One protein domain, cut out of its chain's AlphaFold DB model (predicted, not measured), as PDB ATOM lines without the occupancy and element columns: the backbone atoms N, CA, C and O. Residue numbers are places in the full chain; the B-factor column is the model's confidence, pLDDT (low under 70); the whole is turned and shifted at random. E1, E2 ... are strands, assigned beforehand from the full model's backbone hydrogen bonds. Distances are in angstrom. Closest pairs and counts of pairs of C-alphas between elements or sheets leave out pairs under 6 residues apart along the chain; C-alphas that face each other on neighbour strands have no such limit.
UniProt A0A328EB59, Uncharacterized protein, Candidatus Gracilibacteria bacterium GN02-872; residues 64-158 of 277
ATOM      1  N   VAL A  64     -25.266 -15.149 -13.636       94.31
ATOM      2  CA  VAL A  64     -24.031 -14.445 -13.279       94.31
ATOM      3  C   VAL A  64     -23.692 -13.456 -14.392       94.31
ATOM      4  O   VAL A  64     -23.325 -13.845 -15.494       94.31
ATOM      5  N   THR A  65     -23.803 -12.164 -14.093       93.50
ATOM      6  CA  THR A  65     -23.515 -11.079 -15.049       93.50
ATOM      7  C   THR A  65     -22.024 -10.873 -15.279       93.50
ATOM      8  O   THR A  65     -21.615 -10.486 -16.372       93.50
ATOM      9  N   LEU A  66     -21.212 -11.108 -14.248       93.00
ATOM     10  CA  LEU A  66     -19.769 -10.932 -14.294       93.00
ATOM     11  C   LEU A  66     -19.098 -11.833 -13.257       93.00
ATOM     12  O   LEU A  66     -19.574 -11.948 -12.126       93.00
ATOM     13  N   ALA A  67     -17.974 -12.431 -13.643       94.88
ATOM     14  CA  ALA A  67     -17.090 -13.183 -12.768       94.88
ATOM     15  C   ALA A  67     -15.639 -12.841 -13.114       94.88
ATOM     16  O   ALA A  67     -15.233 -12.986 -14.266       94.88
ATOM     17  N   TYR A  68     -14.859 -12.378 -12.140       93.44
ATOM     18  CA  TYR A  68     -13.463 -12.006 -12.377       93.44
ATOM     19  C   TYR A  68     -12.589 -12.259 -11.155       93.44
ATOM     20  O   TYR A  68     -13.035 -12.164 -10.010       93.44
ATOM     21  N   LYS A  69     -11.324 -12.590 -11.411       94.75
ATOM     22  CA  LYS A  69     -10.304 -12.745 -10.374       94.75
ATOM     23  C   LYS A  69      -9.946 -11.393  -9.777       94.75
ATOM     24  O   LYS A  69      -9.814 -10.400 -10.489       94.75
ATOM     25  N   ASP A  70      -9.784 -11.365  -8.462       94.38
ATOM     26  CA  ASP A  70      -9.371 -10.153  -7.774       94.38
ATOM     27  C   ASP A  70      -7.888  -9.846  -8.078       94.38
ATOM     28  O   ASP A  70      -7.034 -10.726  -7.912       94.38
ATOM     29  N   PRO A  71      -7.555  -8.614  -8.503       91.75
ATOM     30  CA  PRO A  71      -6.185  -8.241  -8.860       91.75
ATOM     31  C   PRO A  71      -5.218  -8.203  -7.666       91.75
ATOM     32  O   PRO A  71      -4.008  -8.326  -7.852       91.75
ATOM     33  N   GLU A  72      -5.723  -8.039  -6.445       95.06
ATOM     34  CA  GLU A  72      -4.955  -7.989  -5.199       95.06
ATOM     35  C   GLU A  72      -4.931  -9.342  -4.471       95.06
ATOM     36  O   GLU A  72      -4.139  -9.539  -3.545       95.06
ATOM     37  N   ASN A  73      -5.768 -10.302  -4.882       95.69
ATOM     38  CA  ASN A  73      -5.822 -11.631  -4.281       95.69
ATOM     39  C   ASN A  73      -6.019 -12.742  -5.324       95.69
ATOM     40  O   ASN A  73      -7.135 -13.061  -5.726       95.69
ATOM     41  N   ALA A  74      -4.925 -13.437  -5.651       94.50
ATOM     42  CA  ALA A  74      -4.901 -14.520  -6.636       94.50
ATOM     43  C   ALA A  74      -5.754 -15.758  -6.280       94.50
ATOM     44  O   ALA A  74      -5.917 -16.644  -7.120       94.50
ATOM     45  N   LYS A  75      -6.286 -15.840  -5.055       95.56
ATOM     46  CA  LYS A  75      -7.198 -16.902  -4.600       95.56
ATOM     47  C   LYS A  75      -8.656 -16.452  -4.532       95.56
ATOM     48  O   LYS A  75      -9.479 -17.191  -3.998       95.56
ATOM     49  N   LYS A  76      -8.981 -15.240  -4.990       96.38
ATOM     50  CA  LYS A  76     -10.323 -14.668  -4.868       96.38
ATOM     51  C   LYS A  76     -10.940 -14.401  -6.235       96.38
ATOM     52  O   LYS A  76     -10.285 -13.855  -7.118       96.38
ATOM     53  N   VAL A  77     -12.216 -14.742  -6.376       96.94
ATOM     54  CA  VAL A  77     -13.071 -14.341  -7.501       96.94
ATOM     55  C   VAL A  77     -14.246 -13.537  -6.973       96.94
ATOM     56  O   VAL A  77     -14.798 -13.863  -5.926       96.94
ATOM     57  N   ILE A  78     -14.638 -12.497  -7.697       96.56
ATOM     58  CA  ILE A  78     -15.813 -11.682  -7.407       96.56
ATOM     59  C   ILE A  78     -16.881 -12.007  -8.450       96.56
ATOM     60  O   ILE A  78     -16.612 -11.958  -9.651       96.56
ATOM     61  N   LEU A  79     -18.081 -12.349  -7.979       96.62
ATOM     62  CA  LEU A  79     -19.263 -12.607  -8.793       96.62
ATOM     63  C   LEU A  79     -20.297 -11.501  -8.612       96.62
ATOM     64  O   LEU A  79     -20.603 -11.121  -7.480       96.62
ATOM     65  N   ASN A  80     -20.902 -11.072  -9.717       96.56
ATOM     66  CA  ASN A  80     -22.057 -10.183  -9.725       96.56
ATOM     67  C   ASN A  80     -23.272 -10.879 -10.343       96.56
ATOM     68  O   ASN A  80     -23.207 -11.406 -11.456       96.56
ATOM     69  N   LEU A  81     -24.394 -10.847  -9.634       96.06
ATOM     70  CA  LEU A  81     -25.649 -11.476 -10.035       96.06
ATOM     71  C   LEU A  81     -26.599 -10.468 -10.677       96.06
ATOM     72  O   LEU A  81     -26.681  -9.311 -10.254       96.06
ATOM     73  N   GLU A  82     -27.376 -10.927 -11.654       93.50
ATOM     74  CA  GLU A  82     -28.459 -10.124 -12.222       93.50
ATOM     75  C   GLU A  82     -29.578  -9.939 -11.189       93.50
ATOM     76  O   GLU A  82     -30.019  -8.814 -10.902       93.50
ATOM     77  N   PHE A  83     -29.980 -11.047 -10.564       91.38
ATOM     78  CA  PHE A  83     -31.043 -11.102  -9.566       91.38
ATOM     79  C   PHE A  83     -30.477 -11.206  -8.142       91.38
ATOM     80  O   PHE A  83     -29.454 -11.855  -7.929       91.38
ATOM     81  N   PRO A  84     -31.117 -10.560  -7.150       93.12
ATOM     82  CA  PRO A  84     -30.640 -10.606  -5.775       93.12
ATOM     83  C   PRO A  84     -30.862 -11.983  -5.137       93.12
ATOM     84  O   PRO A  84     -31.871 -12.645  -5.374       93.12
ATOM     85  N   LEU A  85     -29.941 -12.367  -4.257       94.88
ATOM     86  CA  LEU A  85     -30.134 -13.408  -3.261       94.88
ATOM     87  C   LEU A  85     -31.272 -13.017  -2.310       94.88
ATOM     88  O   LEU A  85     -31.479 -11.848  -1.978       94.88
ATOM     89  N   GLU A  86     -31.974 -14.023  -1.814       92.44
ATOM     90  CA  GLU A  86     -33.110 -13.905  -0.919       92.44
ATOM     91  C   GLU A  86     -32.782 -14.543   0.430       92.44
ATOM     92  O   GLU A  86     -32.081 -15.554   0.535       92.44
ATOM     93  N   LYS A  87     -33.319 -13.939   1.486       92.44
ATOM     94  CA  LYS A  87     -33.095 -14.360   2.870       92.44
ATOM     95  C   LYS A  87     -33.630 -15.765   3.110       92.44
ATOM     96  O   LYS A  87     -34.712 -16.111   2.640       92.44
ATOM     97  N   GLY A  88     -32.892 -16.557   3.880       89.94
ATOM     98  CA  GLY A  88     -33.320 -17.891   4.299       89.94
ATOM     99  C   GLY A  88     -33.345 -18.945   3.190       89.94
ATOM    100  O   GLY A  88     -33.688 -20.092   3.488       89.94
ATOM    101  N   LYS A  89     -32.975 -18.607   1.945       91.94
ATOM    102  CA  LYS A  89     -32.928 -19.554   0.823       91.94
ATOM    103  C   LYS A  89     -31.597 -20.299   0.749       91.94
ATOM    104  O   LYS A  89     -30.547 -19.783   1.136       91.94
ATOM    105  N   SER A  90     -31.664 -21.529   0.251       93.81
ATOM    106  CA  SER A  90     -30.494 -22.355  -0.046       93.81
ATOM    107  C   SER A  90     -30.016 -22.098  -1.470       93.81
ATOM    108  O   SER A  90     -30.826 -21.925  -2.379       93.81
ATOM    109  N   TYR A  91     -28.704 -22.102  -1.651       94.44
ATOM    110  CA  TYR A  91     -28.033 -21.825  -2.908       94.44
ATOM    111  C   TYR A  91     -26.912 -22.829  -3.160       94.44
ATOM    112  O   TYR A  91     -26.239 -23.277  -2.227       94.44
ATOM    113  N   SER A  92     -26.672 -23.106  -4.434       92.50
ATOM    114  CA  SER A  92     -25.520 -23.854  -4.927       92.50
ATOM    115  C   SER A  92     -24.731 -22.974  -5.891       92.50
ATOM    116  O   SER A  92     -25.287 -22.423  -6.840       92.50
ATOM    117  N   ILE A  93     -23.431 -22.836  -5.648       92.81
ATOM    118  CA  ILE A  93     -22.483 -22.204  -6.568       92.81
ATOM    119  C   ILE A  93     -21.744 -23.322  -7.282       92.81
ATOM    120  O   ILE A  93     -21.201 -24.212  -6.628       92.81
ATOM    121  N   ILE A  94     -21.719 -23.263  -8.609       89.44
ATOM    122  CA  ILE A  94     -21.029 -24.230  -9.458       89.44
ATOM    123  C   ILE A  94     -20.088 -23.456 -10.377       89.44
ATOM    124  O   ILE A  94     -20.541 -22.701 -11.238       89.44
ATOM    125  N   GLY A  95     -18.783 -23.631 -10.188       88.81
ATOM    126  CA  GLY A  95     -17.767 -23.233 -11.156       88.81
ATOM    127  C   GLY A  95     -17.801 -24.187 -12.346       88.81
ATOM    128  O   GLY A  95     -17.714 -25.399 -12.165       88.81
ATOM    129  N   VAL A  96     -17.955 -23.636 -13.547       85.06
ATOM    130  CA  VAL A  96     -18.070 -24.385 -14.807       85.06
ATOM    131  C   VAL A  96     -16.745 -24.376 -15.557       85.06
ATOM    132  O   VAL A  96     -16.268 -25.428 -15.956       85.06
ATOM    133  N   ASP A  97     -16.139 -23.198 -15.710       83.31
ATOM    134  CA  ASP A  97     -14.856 -23.027 -16.393       83.31
ATOM    135  C   ASP A  97     -13.944 -22.104 -15.577       83.31
ATOM    136  O   ASP A  97     -14.412 -21.200 -14.876       83.31
ATOM    137  N   GLY A  98     -12.643 -22.384 -15.607       77.81
ATOM    138  CA  GLY A  98     -11.601 -21.668 -14.869       77.81
ATOM    139  C   GLY A  98     -11.530 -21.964 -13.364       77.81
ATOM    140  O   GLY A  98     -10.482 -21.734 -12.757       77.81
ATOM    141  N   ALA A  99     -12.599 -22.496 -12.758       78.00
ATOM    142  CA  ALA A  99     -12.668 -22.724 -11.312       78.00
ATOM    143  C   ALA A  99     -13.398 -23.996 -10.847       78.00
ATOM    144  O   ALA A  99     -13.616 -24.093  -9.648       78.00
ATOM    145  N   GLU A 100     -13.750 -24.928 -11.749       85.81
ATOM    146  CA  GLU A 100     -14.384 -26.254 -11.519       85.81
ATOM    147  C   GLU A 100     -14.460 -26.726 -10.046       85.81
ATOM    148  O   GLU A 100     -13.718 -27.602  -9.595       85.81
ATOM    149  N   ALA A 101     -15.359 -26.116  -9.279       87.19
ATOM    150  CA  ALA A 101     -15.526 -26.314  -7.846       87.19
ATOM    151  C   ALA A 101     -16.945 -25.906  -7.474       87.19
ATOM    152  O   ALA A 101     -17.556 -25.054  -8.122       87.19
ATOM    153  N   ASN A 102     -17.477 -26.510  -6.422       89.25
ATOM    154  CA  ASN A 102     -18.841 -26.271  -5.992       89.25
ATOM    155  C   ASN A 102     -18.914 -25.965  -4.497       89.25
ATOM    156  O   ASN A 102     -18.024 -26.291  -3.709       89.25
ATOM    157  N   MET A 103     -19.981 -25.271  -4.120       91.19
ATOM    158  CA  MET A 103     -20.302 -25.015  -2.726       91.19
ATOM    159  C   MET A 103     -21.803 -24.817  -2.563       91.19
ATOM    160  O   MET A 103     -22.424 -24.045  -3.295       91.19
ATOM    161  N   ASN A 104     -22.366 -25.465  -1.547       91.88
ATOM    162  CA  ASN A 104     -23.727 -25.218  -1.091       91.88
ATOM    163  C   ASN A 104     -23.707 -24.265   0.110       91.88
ATOM    164  O   ASN A 104     -22.867 -24.396   1.003       91.88
ATOM    165  N   PHE A 105     -24.642 -23.320   0.168       93.06
ATOM    166  CA  PHE A 105     -24.817 -22.444   1.327       93.06
ATOM    167  C   PHE A 105     -26.283 -22.062   1.520       93.06
ATOM    168  O   PHE A 105     -27.084 -22.119   0.595       93.06
ATOM    169  N   LYS A 106     -26.650 -21.659   2.737       93.75
ATOM    170  CA  LYS A 106     -27.982 -21.129   3.042       93.75
ATOM    171  C   LYS A 106     -27.852 -19.681   3.479       93.75
ATOM    172  O   LYS A 106     -27.219 -19.432   4.503       93.75
ATOM    173  N   ALA A 107     -28.433 -18.756   2.720       92.44
ATOM    174  CA  ALA A 107     -28.402 -17.334   3.031       92.44
ATOM    175  C   ALA A 107     -29.067 -17.073   4.391       92.44
ATOM    176  O   ALA A 107     -30.165 -17.562   4.667       92.44
ATOM    177  N   LYS A 108     -28.385 -16.316   5.252       90.00
ATOM    178  CA  LYS A 108     -28.890 -15.932   6.578       90.00
ATOM    179  C   LYS A 108     -29.996 -14.868   6.456       90.00
ATOM    180  O   LYS A 108     -30.289 -14.365   5.370       90.00
ATOM    181  N   ASP A 109     -30.609 -14.516   7.587       86.31
ATOM    182  CA  ASP A 109     -31.610 -13.435   7.664       86.31
ATOM    183  C   ASP A 109     -31.012 -12.065   7.299       86.31
ATOM    184  O   ASP A 109     -31.671 -11.201   6.705       86.31
ATOM    185  N   GLU A 110     -29.733 -11.883   7.625       86.94
ATOM    186  CA  GLU A 110     -28.864 -10.881   7.021       86.94
ATOM    187  C   GLU A 110     -28.122 -11.550   5.866       86.94
ATOM    188  O   GLU A 110     -27.329 -12.461   6.081       86.94
ATOM    189  N   ILE A 111     -28.416 -11.129   4.633       85.62
ATOM    190  CA  ILE A 111     -27.856 -11.758   3.425       85.62
ATOM    191  C   ILE A 111     -26.323 -11.698   3.447       85.62
ATOM    192  O   ILE A 111     -25.653 -12.664   3.071       85.62
ATOM    193  N   ASN A 112     -25.787 -10.584   3.946       90.38
ATOM    194  CA  ASN A 112     -24.361 -10.327   3.994       90.38
ATOM    195  C   ASN A 112     -23.689 -11.204   5.051       90.38
ATOM    196  O   ASN A 112     -24.146 -11.298   6.191       90.38
ATOM    197  N   GLY A 113     -22.559 -11.804   4.693       92.12
ATOM    198  CA  GLY A 113     -21.735 -12.526   5.645       92.12
ATOM    199  C   GLY A 113     -20.881 -13.623   5.037       92.12
ATOM    200  O   GLY A 113     -20.949 -13.941   3.852       92.12
ATOM    201  N   GLU A 114     -20.091 -14.233   5.916       95.69
ATOM    202  CA  GLU A 114     -19.200 -15.335   5.577       95.69
ATOM    203  C   GLU A 114     -19.910 -16.690   5.712       95.69
ATOM    204  O   GLU A 114     -20.607 -16.962   6.705       95.69
ATOM    205  N   TYR A 115     -19.666 -17.555   4.727       94.50
ATOM    206  CA  TYR A 115     -20.095 -18.947   4.682       94.50
ATOM    207  C   TYR A 115     -18.870 -19.809   4.378       94.50
ATOM    208  O   TYR A 115     -18.183 -19.593   3.383       94.50
ATOM    209  N   LYS A 116     -18.571 -20.778   5.245       93.75
ATOM    210  CA  LYS A 116     -17.420 -21.676   5.079       93.75
ATOM    211  C   LYS A 116     -17.840 -22.942   4.356       93.75
ATOM    212  O   LYS A 116     -18.912 -23.471   4.648       93.75
ATOM    213  N   ASN A 117     -16.989 -23.436   3.465       89.19
ATOM    214  CA  ASN A 117     -17.237 -24.705   2.808       89.19
ATOM    215  C   ASN A 117     -16.816 -25.855   3.726       89.19
ATOM    216  O   ASN A 117     -15.653 -25.971   4.125       89.19
ATOM    217  N   SER A 118     -17.777 -26.693   4.098       80.44
ATOM    218  CA  SER A 118     -17.520 -27.919   4.854       80.44
ATOM    219  C   SER A 118     -17.087 -29.074   3.957       80.44
ATOM    220  O   SER A 118     -16.480 -30.026   4.447       80.44
ATOM    221  N   GLU A 119     -17.392 -29.002   2.663       74.81
ATOM    222  CA  GLU A 119     -17.085 -30.044   1.694       74.81
ATOM    223  C   GLU A 119     -15.701 -29.788   1.093       74.81
ATOM    224  O   GLU A 119     -15.376 -28.684   0.659       74.81
ATOM    225  N   LYS A 120     -14.844 -30.811   1.124       69.56
ATOM    226  CA  LYS A 120     -13.498 -30.767   0.546       69.56
ATOM    227  C   LYS A 120     -13.314 -31.998  -0.321       69.56
ATOM    228  O   LYS A 120     -13.437 -33.118   0.173       69.56
ATOM    229  N   GLY A 121     -13.000 -31.796  -1.592       60.09
ATOM    230  CA  GLY A 121     -12.855 -32.885  -2.546       60.09
ATOM    231  C   GLY A 121     -12.598 -32.343  -3.941       60.09
ATOM    232  O   GLY A 121     -13.527 -31.999  -4.655       60.09
ATOM    233  N   GLY A 122     -11.328 -32.269  -4.334       66.62
ATOM    234  CA  GLY A 122     -10.933 -31.726  -5.630       66.62
ATOM    235  C   GLY A 122      -9.500 -31.206  -5.623       66.62
ATOM    236  O   GLY A 122      -8.862 -31.123  -4.572       66.62
ATOM    237  N   LYS A 123      -8.983 -30.869  -6.811       77.75
ATOM    238  CA  LYS A 123      -7.677 -30.196  -6.963       77.75
ATOM    239  C   LYS A 123      -7.738 -28.710  -6.599       77.75
ATOM    240  O   LYS A 123      -6.714 -28.149  -6.229       77.75
ATOM    241  N   LEU A 124      -8.916 -28.113  -6.735       85.56
ATOM    242  CA  LEU A 124      -9.246 -26.741  -6.387       85.56
ATOM    243  C   LEU A 124     -10.515 -26.804  -5.536       85.56
ATOM    244  O   LEU A 124     -11.469 -27.468  -5.935       85.56
ATOM    245  N   ASN A 125     -10.524 -26.159  -4.372       90.25
ATOM    246  CA  ASN A 125     -11.705 -26.130  -3.511       90.25
ATOM    247  C   ASN A 125     -12.048 -24.691  -3.143       90.25
ATOM    248  O   ASN A 125     -11.167 -23.895  -2.812       90.25
ATOM    249  N   ILE A 126     -13.344 -24.383  -3.131       93.06
ATOM    250  CA  ILE A 126     -13.846 -23.172  -2.481       93.06
ATOM    251  C   ILE A 126     -13.656 -23.372  -0.975       93.06
ATOM    252  O   ILE A 126     -14.221 -24.299  -0.407       93.06
ATOM    253  N   GLU A 127     -12.855 -22.534  -0.322       93.81
ATOM    254  CA  GLU A 127     -12.666 -22.545   1.133       93.81
ATOM    255  C   GLU A 127     -13.851 -21.874   1.832       93.81
ATOM    256  O   GLU A 127     -14.370 -22.358   2.845       93.81
ATOM    257  N   LYS A 128     -14.274 -20.735   1.288       95.38
ATOM    258  CA  LYS A 128     -15.379 -19.938   1.805       95.38
ATOM    259  C   LYS A 128     -15.914 -19.003   0.734       95.38
ATOM    260  O   LYS A 128     -15.224 -18.680  -0.232       95.38
ATOM    261  N   ILE A 129     -17.104 -18.487   0.987       96.81
ATOM    262  CA  ILE A 129     -17.635 -17.325   0.292       96.81
ATOM    263  C   ILE A 129     -17.945 -16.214   1.288       96.81
ATOM    264  O   ILE A 129     -18.254 -16.466   2.457       96.81
ATOM    265  N   ASN A 130     -17.881 -14.981   0.811       97.06
ATOM    266  CA  ASN A 130     -18.344 -13.804   1.516       97.06
ATOM    267  C   ASN A 130     -19.391 -13.106   0.651       97.06
ATOM    268  O   ASN A 130     -19.099 -12.656  -0.453       97.06
ATOM    269  N   VAL A 131     -20.620 -13.041   1.143       96.69
ATOM    270  CA  VAL A 131     -21.683 -12.272   0.499       96.69
ATOM    271  C   VAL A 131     -21.563 -10.845   1.015       96.69
ATOM    272  O   VAL A 131     -21.777 -10.598   2.203       96.69
ATOM    273  N   THR A 132     -21.159  -9.913   0.159       94.56
ATOM    274  CA  THR A 132     -20.938  -8.510   0.550       94.56
ATOM    275  C   THR A 132     -22.222  -7.693   0.457       94.56
ATOM    276  O   THR A 132     -22.446  -6.801   1.274       94.56
ATOM    277  N   ASP A 133     -23.084  -8.040  -0.496       93.62
ATOM    278  CA  ASP A 133     -24.441  -7.531  -0.659       93.62
ATOM    279  C   ASP A 133     -25.326  -8.584  -1.358       93.62
ATOM    280  O   ASP A 133     -24.862  -9.660  -1.729       93.62
ATOM    281  N   SER A 134     -26.615  -8.289  -1.566       94.06
ATOM    282  CA  SER A 134     -27.554  -9.246  -2.172       94.06
ATOM    283  C   SER A 134     -27.215  -9.697  -3.598       94.06
ATOM    284  O   SER A 134     -27.797 -10.667  -4.059       94.06
ATOM    285  N   LYS A 135     -26.325  -9.018  -4.318       96.31
ATOM    286  CA  LYS A 135     -25.945  -9.322  -5.704       96.31
ATOM    287  C   LYS A 135     -24.450  -9.578  -5.879       96.31
ATOM    288  O   LYS A 135     -24.036  -9.862  -7.001       96.31
ATOM    289  N   THR A 136     -23.655  -9.500  -4.817       96.75
ATOM    290  CA  THR A 136     -22.199  -9.622  -4.902       96.75
ATOM    291  C   THR A 136     -21.690 -10.720  -3.976       96.75
ATOM    292  O   THR A 136     -21.925 -10.699  -2.765       96.75
ATOM    293  N   ILE A 137     -20.969 -11.684  -4.555       97.56
ATOM    294  CA  ILE A 137     -20.361 -12.808  -3.834       97.56
ATOM    295  C   ILE A 137     -18.859 -12.811  -4.107       97.56
ATOM    296  O   ILE A 137     -18.428 -12.873  -5.254       97.56
ATOM    297  N   GLU A 138     -18.054 -12.802  -3.054       97.75
ATOM    298  CA  GLU A 138     -16.624 -13.077  -3.127       97.75
ATOM    299  C   GLU A 138     -16.376 -14.554  -2.817       97.75
ATOM    300  O   GLU A 138     -16.783 -15.054  -1.769       97.75
ATOM    301  N   ILE A 139     -15.687 -15.259  -3.706       96.81
ATOM    302  CA  ILE A 139     -15.336 -16.670  -3.563       96.81
ATOM    303  C   ILE A 139     -13.849 -16.775  -3.270       96.81
ATOM    304  O   ILE A 139     -13.033 -16.263  -4.033       96.81
ATOM    305  N   TYR A 140     -13.499 -17.459  -2.184       96.31
ATOM    306  CA  TYR A 140     -12.121 -17.697  -1.772       96.31
ATOM    307  C   TYR A 140     -11.765 -19.165  -1.958       96.31
ATOM    308  O   TYR A 140     -12.460 -20.046  -1.450       96.31
ATOM    309  N   TYR A 141     -10.654 -19.408  -2.636       95.00
ATOM    310  CA  TYR A 141     -10.125 -20.733  -2.919       95.00
ATOM    311  C   TYR A 141      -8.989 -21.111  -1.973       95.00
ATOM    312  O   TYR A 141      -8.256 -20.259  -1.465       95.00
ATOM    313  N   ASP A 142      -8.799 -22.414  -1.775       92.50
ATOM    314  CA  ASP A 142      -7.686 -22.960  -0.992       92.50
ATOM    315  C   ASP A 142      -6.313 -22.747  -1.668       92.50
ATOM    316  O   ASP A 142      -5.270 -22.628  -1.009       92.50
ATOM    317  N   THR A 143      -6.309 -22.621  -2.992       91.75
ATOM    318  CA  THR A 143      -5.127 -22.504  -3.850       91.75
ATOM    319  C   THR A 143      -5.251 -21.335  -4.830       91.75
ATOM    320  O   THR A 143      -6.319 -20.757  -5.010       91.75
ATOM    321  N   GLU A 144      -4.123 -20.918  -5.408       93.75
ATOM    322  CA  GLU A 144      -4.095 -19.824  -6.387       93.75
ATOM    323  C   GLU A 144      -4.735 -20.233  -7.711       93.75
ATOM    324  O   GLU A 144      -4.485 -21.321  -8.240       93.75
ATOM    325  N   LEU A 145      -5.528 -19.319  -8.264       92.44
ATOM    326  CA  LEU A 145      -6.235 -19.517  -9.518       92.44
ATOM    327  C   LEU A 145      -5.319 -19.217 -10.698       92.44
ATOM    328  O   LEU A 145      -4.732 -18.137 -10.801       92.44
ATOM    329  N   LYS A 146      -5.229 -20.182 -11.613       89.81
ATOM    330  CA  LYS A 146      -4.431 -20.060 -12.841       89.81
ATOM    331  C   LYS A 146      -5.198 -19.421 -13.993       89.81
ATOM    332  O   LYS A 146      -4.565 -18.876 -14.888       89.81
ATOM    333  N   ALA A 147      -6.520 -19.553 -13.993       88.56
ATOM    334  CA  ALA A 147      -7.365 -18.936 -14.998       88.56
ATOM    335  C   ALA A 147      -7.519 -17.436 -14.713       88.56
ATOM    336  O   ALA A 147      -7.386 -16.992 -13.570       88.56
ATOM    337  N   GLU A 148      -7.805 -16.681 -15.766       86.00
ATOM    338  CA  GLU A 148      -8.123 -15.251 -15.688       86.00
ATOM    339  C   GLU A 148      -9.611 -14.992 -15.974       86.00
ATOM    340  O   GLU A 148     -10.178 -14.015 -15.490       86.00
ATOM    341  N   GLU A 149     -10.260 -15.914 -16.688       87.12
ATOM    342  CA  GLU A 149     -11.690 -15.903 -16.977       87.12
ATOM    343  C   GLU A 149     -12.375 -17.060 -16.255       87.12
ATOM    344  O   GLU A 149     -11.792 -18.135 -16.079       87.12
ATOM    345  N   PHE A 150     -13.612 -16.826 -15.822       91.75
ATOM    346  CA  PHE A 150     -14.370 -17.796 -15.051       91.75
ATOM    347  C   PHE A 150     -15.834 -17.795 -15.449       91.75
ATOM    348  O   PHE A 150     -16.436 -16.740 -15.651       91.75
ATOM    349  N   VAL A 151     -16.428 -18.982 -15.469       91.50
ATOM    350  CA  VAL A 151     -17.863 -19.160 -15.692       91.50
ATOM    351  C   VAL A 151     -18.458 -19.831 -14.465       91.50
ATOM    352  O   VAL A 151     -17.970 -20.873 -14.029       91.50
ATOM    353  N   TYR A 152     -19.520 -19.243 -13.916       93.00
ATOM    354  CA  TYR A 152     -20.242 -19.782 -12.765       93.00
ATOM    355  C   TYR A 152     -21.734 -19.863 -13.039       93.00
ATOM    356  O   TYR A 152     -22.295 -19.035 -13.754       93.00
ATOM    357  N   ARG A 153     -22.381 -20.814 -12.370       92.31
ATOM    358  CA  ARG A 153     -23.828 -20.833 -12.167       92.31
ATOM    359  C   ARG A 153     -24.117 -20.673 -10.683       92.31
ATOM    360  O   ARG A 153     -23.505 -21.347  -9.853       92.31
ATOM    361  N   VAL A 154     -25.044 -19.777 -10.356       95.00
ATOM    362  CA  VAL A 154     -25.559 -19.601  -8.994       95.00
ATOM    363  C   VAL A 154     -27.024 -19.991  -9.004       95.00
ATOM    364  O   VAL A 154     -27.840 -19.378  -9.687       95.00
ATOM    365  N   LEU A 155     -27.330 -21.047  -8.265       95.31
ATOM    366  CA  LEU A 155     -28.586 -21.768  -8.348       95.31
ATOM    367  C   LEU A 155     -29.332 -21.655  -7.018       95.31
ATOM    368  O   LEU A 155     -28.818 -22.097  -5.996       95.31
ATOM    369  N   GLY A 156     -30.518 -21.048  -7.010       95.38
ATOM    370  CA  GLY A 156     -31.364 -20.908  -5.821       95.38
ATOM    371  C   GLY A 156     -32.388 -22.031  -5.717       95.38
ATOM    372  O   GLY A 156     -33.175 -22.229  -6.636       95.38
ATOM    373  N   GLU A 157     -32.410 -22.758  -4.605       94.69
ATOM    374  CA  GLU A 157     -33.318 -23.891  -4.409       94.69
ATOM    375  C   GLU A 157     -34.768 -23.425  -4.213       94.69
ATOM    376  O   GLU A 157     -35.060 -22.565  -3.378       94.69
ATOM    377  N   LEU A 158     -35.683 -24.012  -4.987       94.75
ATOM    378  CA  LEU A 158     -37.120 -23.907  -4.773       94.75
ATOM    379  C   LEU A 158     -37.583 -25.108  -3.957       94.75
ATOM    380  O   LEU A 158     -37.359 -26.262  -4.328       94.75
TER     381      LEU A 158
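AT A GLANCE: This is residues 64 to 158 of the 277 residues of an uncharacterized protein of Candidatus Gracilibacteria bacterium GN02-872 (UniProt A0A328EB59). Two sheets sit face to face as a small sandwich: a twisted five-stranded sheet, E1 - E2 - E7 - E6 - E5, covers a smaller sheet, E4 - E3 - E8, whose strands cross those of the larger one at 57 degrees. The sheets come close along two borders, E1 to E8 and E4 to E5 and E6, while the link of residues 117 to 125 loops out from the end of E5 and back to E6. The printed part has 95 residues with eight named strands, E1 to E8 in order along the chain, and no named helix; both sheets are antiparallel and the class is all strand. The whole is compact, with a radius of gyration of the C-alphas of 12.2 A and spans of 34 by 26 by 22 A.

IN THESE COORDINATES: Find C-alpha 64 at (-24.031, -14.445, -13.279); from there E1 runs to residue 70. E2, residues 73 to 81, is 20.6 A long and bends by 53 degrees at residue 76. Read on to E3, residues 90 to 97, 22.6 A long, and E4, residues 102 to 106. E5, residues 113 to 116, begins at C-alpha 113 at (-21.735, -12.526, 5.645). E6, residues 126 to 133, is 19.0 A long, and E7 holds residues 136 to 141. E8, residues 151 to 158, is 22.6 A long and ends at C-alpha 158 at (-37.120, -23.907, -4.773).

HOW THE PARTS SIT: Start in the larger sheet with the hairpin E1 and E2, where N 68 and O 78 are 3.1 A apart, within hydrogen-bond range. E2 and E7 are antiparallel at 150 degrees, with N 79 and O 137 at 2.8 A. E5, E6 and E7 form a meander, each strand the antiparallel neighbour of the one before; look at N 138 and O 130, 2.8 A, and N 115 and O 129, 2.9 A. In the other sheet, E3 is the inner strand: N 94 and O 153 of E8 are 2.9 A apart, and N 93 and O 103 of E4 are 2.8 A apart. Between the sheets, the closest C-alphas of E1 and E8 are those of Val 64 and Arg 153, 6.5 A apart. Those of E4 and E6 are Met 103 and Ile 126, 6.7 A apart. E2 and E8 are near each other, and E3 and E6 are apart.

THE WHOLE: The two C-alphas farthest apart are those of Glu 72 and Leu 158, at 35.9 A. The printed part has no cut and no long link; the chain changes sheet at the links E2 to E3, E4 to E5 and E7 to E8. The mean pLDDT of the printed part is 91.1, and residues 120 to 122 are under 70.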